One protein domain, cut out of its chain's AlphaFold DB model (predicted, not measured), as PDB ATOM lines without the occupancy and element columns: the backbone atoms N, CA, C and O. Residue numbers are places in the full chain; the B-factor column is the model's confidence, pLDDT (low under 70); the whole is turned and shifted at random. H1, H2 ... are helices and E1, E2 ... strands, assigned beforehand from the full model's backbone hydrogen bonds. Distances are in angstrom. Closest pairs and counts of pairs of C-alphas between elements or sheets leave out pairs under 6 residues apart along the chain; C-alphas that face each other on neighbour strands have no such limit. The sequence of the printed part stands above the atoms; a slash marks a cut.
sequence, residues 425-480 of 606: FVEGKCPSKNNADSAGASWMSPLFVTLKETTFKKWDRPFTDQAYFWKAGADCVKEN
ATOM      1  N   PHE A 425     -51.654  10.440   0.816       97.75
ATOM      2  CA  PHE A 425     -50.937  11.515   0.128       97.75
ATOM      3  C   PHE A 425     -49.454  11.172  -0.007       97.75
ATOM      4  O   PHE A 425     -48.917  11.198  -1.110       97.75
ATOM      5  N   VAL A 426     -48.817  10.733   1.082       97.81
ATOM      6  CA  VAL A 426     -47.435  10.231   1.061       97.81
ATOM      7  C   VAL A 426     -47.273   9.052   0.106       97.81
ATOM      8  O   VAL A 426     -46.380   9.065  -0.733       97.81
ATOM      9  N   GLU A 427     -48.161   8.064   0.154       96.81
ATOM     10  CA  GLU A 427     -48.144   6.928  -0.769       96.81
ATOM     11  C   GLU A 427     -48.338   7.348  -2.235       96.81
ATOM     12  O   GLU A 427     -47.832   6.683  -3.135       96.81
ATOM     13  N   GLY A 428     -49.057   8.441  -2.501       96.88
ATOM     14  CA  GLY A 428     -49.217   8.994  -3.846       96.88
ATOM     15  C   GLY A 428     -48.001   9.788  -4.331       96.88
ATOM     16  O   GLY A 428     -47.686   9.749  -5.517       96.88
ATOM     17  N   LYS A 429     -47.300  10.494  -3.433       97.69
ATOM     18  CA  LYS A 429     -46.285  11.503  -3.804       97.69
ATOM     19  C   LYS A 429     -44.846  11.146  -3.481       97.69
ATOM     20  O   LYS A 429     -43.941  11.684  -4.103       97.69
ATOM     21  N   CYS A 430     -44.614  10.240  -2.545       97.88
ATOM     22  CA  CYS A 430     -43.275   9.799  -2.187       97.88
ATOM     23  C   CYS A 430     -42.924   8.474  -2.890       97.88
ATOM     24  O   CYS A 430     -43.825   7.688  -3.211       97.88
ATOM     25  N   PRO A 431     -41.629   8.170  -3.103       96.31
ATOM     26  CA  PRO A 431     -41.197   6.892  -3.681       96.31
ATOM     27  C   PRO A 431     -41.548   5.665  -2.825       96.31
ATOM     28  O   PRO A 431     -41.721   4.571  -3.354       96.31
ATOM     29  N   SER A 432     -41.656   5.829  -1.503       95.81
ATOM     30  CA  SER A 432     -41.958   4.748  -0.563       95.81
ATOM     31  C   SER A 432     -43.434   4.348  -0.601       95.81
ATOM     32  O   SER A 432     -44.316   5.149  -0.283       95.81
ATOM     33  N   LYS A 433     -43.703   3.089  -0.952       95.94
ATOM     34  CA  LYS A 433     -45.063   2.536  -1.089       95.94
ATOM     35  C   LYS A 433     -45.394   1.467  -0.048       95.94
ATOM     36  O   LYS A 433     -46.566   1.182   0.170       95.94
ATOM     37  N   ASN A 434     -44.377   0.895   0.593       96.44
ATOM     38  CA  ASN A 434     -44.522  -0.013   1.722       96.44
ATOM     39  C   ASN A 434     -44.090   0.732   2.988       96.44
ATOM     40  O   ASN A 434     -42.910   1.030   3.170       96.44
ATOM     41  N   ASN A 435     -45.048   1.117   3.822       97.25
ATOM     42  CA  ASN A 435     -44.808   2.051   4.911       97.25
ATOM     43  C   ASN A 435     -45.028   1.357   6.252       97.25
ATOM     44  O   ASN A 435     -46.069   0.743   6.461       97.25
ATOM     45  N   ALA A 436     -44.087   1.515   7.177       96.75
ATOM     46  CA  ALA A 436     -44.270   1.171   8.584       96.75
ATOM     47  C   ALA A 436     -44.072   2.410   9.453       96.75
ATOM     48  O   ALA A 436     -43.275   3.274   9.102       96.75
ATOM     49  N   ASP A 437     -44.768   2.516  10.574       96.06
ATOM     50  CA  ASP A 437     -44.675   3.668  11.466       96.06
ATOM     51  C   ASP A 437     -43.916   3.354  12.767       96.06
ATOM     52  O   ASP A 437     -43.502   2.220  13.033       96.06
ATOM     53  N   SER A 438     -43.706   4.378  13.594       95.12
ATOM     54  CA  SER A 438     -43.023   4.237  14.885       95.12
ATOM     55  C   SER A 438     -43.805   3.413  15.917       95.12
ATOM     56  O   SER A 438     -43.216   2.955  16.891       95.12
ATOM     57  N   ALA A 439     -45.117   3.236  15.722       92.75
ATOM     58  CA  ALA A 439     -45.988   2.441  16.588       92.75
ATOM     59  C   ALA A 439     -46.083   0.969  16.140       92.75
ATOM     60  O   ALA A 439     -46.797   0.182  16.758       92.75
ATOM     61  N   GLY A 440     -45.362   0.587  15.079       90.81
ATOM     62  CA  GLY A 440     -45.351  -0.768  14.535       90.81
ATOM     63  C   GLY A 440     -46.505  -1.068  13.578       90.81
ATOM     64  O   GLY A 440     -46.624  -2.206  13.123       90.81
ATOM     65  N   ALA A 441     -47.340  -0.082  13.233       91.12
ATOM     66  CA  ALA A 441     -48.337  -0.257  12.186       91.12
ATOM     67  C   ALA A 441     -47.642  -0.320  10.821       91.12
ATOM     68  O   ALA A 441     -46.685   0.407  10.564       91.12
ATOM     69  N   SER A 442     -48.137  -1.182   9.934       92.75
ATOM     70  CA  SER A 442     -47.650  -1.304   8.561       92.75
ATOM     71  C   SER A 442     -48.812  -1.210   7.587       92.75
ATOM     72  O   SER A 442     -49.911  -1.704   7.856       92.75
ATOM     73  N   TRP A 443     -48.577  -0.541   6.466       92.88
ATOM     74  CA  TRP A 443     -49.574  -0.303   5.444       92.88
ATOM     75  C   TRP A 443     -48.940  -0.274   4.056       92.88
ATOM     76  O   TRP A 443     -47.918   0.374   3.818       92.88
ATOM     77  N   MET A 444     -49.597  -0.965   3.128       93.56
ATOM     78  CA  MET A 444     -49.248  -0.966   1.718       93.56
ATOM     79  C   MET A 444     -50.519  -1.102   0.881       93.56
ATOM     80  O   MET A 444     -51.335  -1.998   1.104       93.56
ATOM     81  N   SER A 445     -50.685  -0.223  -0.108       93.44
ATOM     82  CA  SER A 445     -51.779  -0.335  -1.077       93.44
ATOM     83  C   SER A 445     -51.728  -1.651  -1.873       93.44
ATOM     84  O   SER A 445     -50.679  -1.966  -2.444       93.44
ATOM     85  N   PRO A 446     -52.868  -2.346  -2.069       91.69
ATOM     86  CA  PRO A 446     -52.963  -3.459  -3.017       91.69
ATOM     87  C   PRO A 446     -52.562  -3.091  -4.456       91.69
ATOM     88  O   PRO A 446     -52.051  -3.943  -5.188       91.69
ATOM     89  N   LEU A 447     -52.752  -1.824  -4.864       93.56
ATOM     90  CA  LEU A 447     -52.274  -1.336  -6.162       93.56
ATOM     91  C   LEU A 447     -50.755  -1.516  -6.261       93.56
ATOM     92  O   LEU A 447     -50.265  -2.108  -7.217       93.56
ATOM     93  N   PHE A 448     -50.011  -1.026  -5.272       95.06
ATOM     94  CA  PHE A 448     -48.550  -1.045  -5.309       95.06
ATOM     95  C   PHE A 448     -47.974  -2.456  -5.185       95.06
ATOM     96  O   PHE A 448     -46.932  -2.735  -5.771       95.06
ATOM     97  N   VAL A 449     -48.685  -3.376  -4.521       92.62
ATOM     98  CA  VAL A 449     -48.338  -4.808  -4.538       92.62
ATOM     99  C   VAL A 449     -48.437  -5.356  -5.964       92.62
ATOM    100  O   VAL A 449     -47.515  -6.016  -6.437       92.62
ATOM    101  N   THR A 450     -49.519  -5.027  -6.675       91.19
ATOM    102  CA  THR A 450     -49.759  -5.470  -8.059       91.19
ATOM    103  C   THR A 450     -48.732  -4.878  -9.031       91.19
ATOM    104  O   THR A 450     -48.229  -5.579  -9.906       91.19
ATOM    105  N   LEU A 451     -48.376  -3.604  -8.845       93.06
ATOM    106  CA  LEU A 451     -47.359  -2.908  -9.641       93.06
ATOM    107  C   LEU A 451     -45.917  -3.272  -9.253       93.06
ATOM    108  O   LEU A 451     -44.985  -2.828  -9.917       93.06
ATOM    109  N   LYS A 452     -45.718  -4.064  -8.189       95.06
ATOM    110  CA  LYS A 452     -44.406  -4.377  -7.595       95.06
ATOM    111  C   LYS A 452     -43.618  -3.139  -7.135       95.06
ATOM    112  O   LYS A 452     -42.406  -3.208  -6.937       95.06
ATOM    113  N   GLU A 453     -44.301  -2.025  -6.886       95.00
ATOM    114  CA  GLU A 453     -43.723  -0.822  -6.286       95.00
ATOM    115  C   GLU A 453     -43.650  -1.034  -4.769       95.00
ATOM    116  O   GLU A 453     -44.566  -0.683  -4.040       95.00
ATOM    117  N   THR A 454     -42.596  -1.692  -4.282       96.06
ATOM    118  CA  THR A 454     -42.524  -2.209  -2.896       96.06
ATOM    119  C   THR A 454     -41.536  -1.465  -1.999       96.06
ATOM    120  O   THR A 454     -41.280  -1.908  -0.881       96.06
ATOM    121  N   THR A 455     -40.998  -0.327  -2.454       97.38
ATOM    122  CA  THR A 455     -39.997   0.464  -1.723       97.38
ATOM    123  C   THR A 455     -40.439   0.719  -0.285       97.38
ATOM    124  O   THR A 455     -41.464   1.372  -0.049       97.38
ATOM    125  N   PHE A 456     -39.660   0.188   0.662       97.62
ATOM    126  CA  PHE A 456     -39.965   0.220   2.087       97.62
ATOM    127  C   PHE A 456     -39.454   1.495   2.757       97.62
ATOM    128  O   PHE A 456     -38.334   1.935   2.499       97.62
ATOM    129  N   LYS A 457     -40.254   2.058   3.664       97.75
ATOM    130  CA  LYS A 457     -39.830   3.127   4.569       97.75
ATOM    131  C   LYS A 457     -40.456   2.950   5.948       97.75
ATOM    132  O   LYS A 457     -41.670   2.789   6.070       97.75
ATOM    133  N   LYS A 458     -39.619   3.041   6.983       97.75
ATOM    134  CA  LYS A 458     -40.061   3.172   8.373       97.75
ATOM    135  C   LYS A 458     -40.075   4.649   8.762       97.75
ATOM    136  O   LYS A 458     -39.047   5.317   8.678       97.75
ATOM    137  N   TRP A 459     -41.234   5.145   9.162       97.69
ATOM    138  CA  TRP A 459     -41.451   6.508   9.628       97.69
ATOM    139  C   TRP A 459     -41.193   6.599  11.134       97.69
ATOM    140  O   TRP A 459     -41.469   5.662  11.883       97.69
ATOM    141  N   ASP A 460     -40.666   7.735  11.583       97.69
ATOM    142  CA  ASP A 460     -40.356   8.031  12.990       97.69
ATOM    143  C   ASP A 460     -41.569   8.559  13.780       97.69
ATOM    144  O   ASP A 460     -41.471   8.807  14.980       97.69
ATOM    145  N   ARG A 461     -42.721   8.707  13.115       97.69
ATOM    146  CA  ARG A 461     -43.997   9.144  13.692       97.69
ATOM    147  C   ARG A 461     -45.113   8.147  13.384       97.69
ATOM    148  O   ARG A 461     -45.049   7.494  12.341       97.69
ATOM    149  N   PRO A 462     -46.138   8.027  14.250       96.31
ATOM    150  CA  PRO A 462     -47.271   7.139  14.011       96.31
ATOM    151  C   PRO A 462     -48.159   7.676  12.882       96.31
ATOM    152  O   PRO A 462     -48.301   8.889  12.739       96.31
ATOM    153  N   PHE A 463     -48.847   6.803  12.138       95.50
ATOM    154  CA  PHE A 463     -49.762   7.192  11.045       95.50
ATOM    155  C   PHE A 463     -50.932   8.092  11.477       95.50
ATOM    156  O   PHE A 463     -51.669   8.624  10.644       95.50
ATOM    157  N   THR A 464     -51.141   8.256  12.780       94.44
ATOM    158  CA  THR A 464     -52.125   9.173  13.353       94.44
ATOM    159  C   THR A 464     -51.652  10.631  13.388       94.44
ATOM    160  O   THR A 464     -52.490  11.523  13.511       94.44
ATOM    161  N   ASP A 465     -50.353  10.905  13.218       95.94
ATOM    162  CA  ASP A 465     -49.796  12.260  13.125       95.94
ATOM    163  C   ASP A 465     -49.989  12.840  11.713       95.94
ATOM    164  O   ASP A 465     -49.088  12.866  10.872       95.94
ATOM    165  N   GLN A 466     -51.211  13.289  11.418       95.50
ATOM    166  CA  GLN A 466     -51.549  13.796  10.087       95.50
ATOM    167  C   GLN A 466     -50.671  14.971   9.650       95.50
ATOM    168  O   GLN A 466     -50.320  15.053   8.475       95.50
ATOM    169  N   ALA A 467     -50.329  15.883  10.565       96.38
ATOM    170  CA  ALA A 467     -49.541  17.069  10.241       96.38
ATOM    171  C   ALA A 467     -48.153  16.678   9.717       96.38
ATOM    172  O   ALA A 467     -47.705  17.215   8.700       96.38
ATOM    173  N   TYR A 468     -47.518  15.693  10.359       97.62
ATOM    174  CA  TYR A 468     -46.257  15.130   9.898       97.62
ATOM    175  C   TYR A 468     -46.371  14.535   8.485       97.62
ATOM    176  O   TYR A 468     -45.597  14.906   7.604       97.62
ATOM    177  N   PHE A 469     -47.355  13.663   8.228       97.62
ATOM    178  CA  PHE A 469     -47.484  12.996   6.922       97.62
ATOM    179  C   PHE A 469     -47.905  13.956   5.797       97.62
ATOM    180  O   PHE A 469     -47.418  13.833   4.674       97.62
ATOM    181  N   TRP A 470     -48.738  14.964   6.078       97.94
ATOM    182  CA  TRP A 470     -49.044  16.018   5.104       97.94
ATOM    183  C   TRP A 470     -47.795  16.795   4.697       97.94
ATOM    184  O   TRP A 470     -47.572  17.012   3.504       97.94
ATOM    185  N   LYS A 471     -46.964  17.168   5.677       98.44
ATOM    186  CA  LYS A 471     -45.691  17.842   5.426       98.44
ATOM    187  C   LYS A 471     -44.741  16.950   4.627       98.44
ATOM    188  O   LYS A 471     -44.245  17.390   3.600       98.44
ATOM    189  N   ALA A 472     -44.572  15.689   5.023       98.38
ATOM    190  CA  ALA A 472     -43.704  14.744   4.323       98.38
ATOM    191  C   ALA A 472     -44.110  14.542   2.853       98.38
ATOM    192  O   ALA A 472     -43.260  14.529   1.969       98.38
ATOM    193  N   GLY A 473     -45.412  14.424   2.570       98.06
ATOM    194  CA  GLY A 473     -45.900  14.324   1.194       98.06
ATOM    195  C   GLY A 473     -45.645  15.600   0.386       98.06
ATOM    196  O   GLY A 473     -45.281  15.518  -0.785       98.06
ATOM    197  N   ALA A 474     -45.790  16.774   1.009       98.56
ATOM    198  CA  ALA A 474     -45.516  18.058   0.367       98.56
ATOM    199  C   ALA A 474     -44.017  18.249   0.092       98.56
ATOM    200  O   ALA A 474     -43.657  18.732  -0.981       98.56
ATOM    201  N   ASP A 475     -43.156  17.818   1.014       98.56
ATOM    202  CA  ASP A 475     -41.703  17.828   0.844       98.56
ATOM    203  C   ASP A 475     -41.295  16.933  -0.342       98.56
ATOM    204  O   ASP A 475     -40.567  17.396  -1.215       98.56
ATOM    205  N   CYS A 476     -41.879  15.733  -0.489       98.31
ATOM    206  CA  CYS A 476     -41.659  14.882  -1.671       98.31
ATOM    207  C   CYS A 476     -42.057  15.573  -2.994       98.31
ATOM    208  O   CYS A 476     -41.350  15.450  -3.993       98.31
ATOM    209  N   VAL A 477     -43.170  16.321  -3.019       98.50
ATOM    210  CA  VAL A 477     -43.579  17.099  -4.208       98.50
ATOM    211  C   VAL A 477     -42.621  18.260  -4.472       98.50
ATOM    212  O   VAL A 477     -42.328  18.559  -5.625       98.50
ATOM    213  N   LYS A 478     -42.130  18.926  -3.424       98.50
ATOM    214  CA  LYS A 478     -41.169  20.026  -3.546       98.50
ATOM    215  C   LYS A 478     -39.820  19.539  -4.077       98.50
ATOM    216  O   LYS A 478     -39.220  20.220  -4.903       98.50
ATOM    217  N   GLU A 479     -39.360  18.383  -3.608       98.44
ATOM    218  CA  GLU A 479     -38.123  17.734  -4.051       98.44
ATOM    219  C   GLU A 479     -38.229  17.220  -5.490       98.44
ATOM    220  O   GLU A 479     -37.279  17.350  -6.259       98.44
ATOM    221  N   ASN A 480     -39.389  16.677  -5.876       98.25
ATOM    222  CA  ASN A 480     -39.642  16.198  -7.230       98.25
ATOM    223  C   ASN A 480     -41.033  16.618  -7.751       98.25
ATOM    224  O   ASN A 480     -41.975  15.818  -7.722       98.25
TER     225      ASN A 480
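This is residues 425 to 480 of the 606 residues of the protein "PMT_2 domain-containing protein" of Bdellovibrio sp. SKB1291214 (UniProt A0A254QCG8). A small sheet of three short strands, E2, E1 and E3, stands at some distance from the longest helix, H3, and the short helix H1 sits between them, touching H3 and only grazing the sheet. A second short helix, H2, follows directly on E2 at the far side from H3. The printed part has 56 residues with three named helices and three named strands, in the order H1, E1, E2, H2, E3, H3. The sheet runs E2, E1, E3 and is mixed, and the class is mixed, helices and strands. The whole is compact, with a radius of gyration of the C-alphas of 10.9 A, yet flat in outline, spanning 29 by 28 by 13 A.

In the sheet, E1 is residues 434 to 436, E2 residues 442 to 444 and E3 residues 456 to 458; E1 and E2 are each 7.0 A from first to last C-alpha and E3 is 6.9 A. H1 is residues 425 to 429, 6.1 A long, and begins at C-alpha 425 at (-50.937, 11.515, 0.128). H2 is residues 446 to 450, 6.3 A long. H3 is residues 466 to 479, 19.9 A long, from C-alpha 466 at (-51.549, 13.796, 10.087) to C-alpha 479 at (-38.123, 17.734, -4.051).

E1 is the inner strand of the sheet, and E2 and E3 are its edge strands. E2 and E1 form a hairpin and are antiparallel at 163 degrees, with N 443 and O 435 within hydrogen-bond range at 2.8 A. E1 and E3 are parallel at 16 degrees, with N 436 and O 457 within hydrogen-bond range at 2.9 A. H1 is only just on the sheet, with 5 pairs of C-alphas within 10 A, and only grazes it with residues 426 to 427. H1 touches H3, the closest C-alphas being those of Val 426 and Gly 473, 4.4 A apart. H3 is not on the sheet, with 0 pairs of C-alphas within 10 A. H2 is not on the sheet either, and it is apart from H1 and H3; it is only just apart from E1, their closest C-alphas being 8.2 A apart. In H1, H2 and H3 every O i to N i+4 pair is within hydrogen-bond range.

The two C-alphas farthest apart are those of Thr 450 and Ala 467, at 29.0 A. The printed part has no cut. The link from E3 to H3, with 7 residues between them, is short, and the other links are tight. The mean pLDDT of the printed part is 96.1, and no printed residue is under 70.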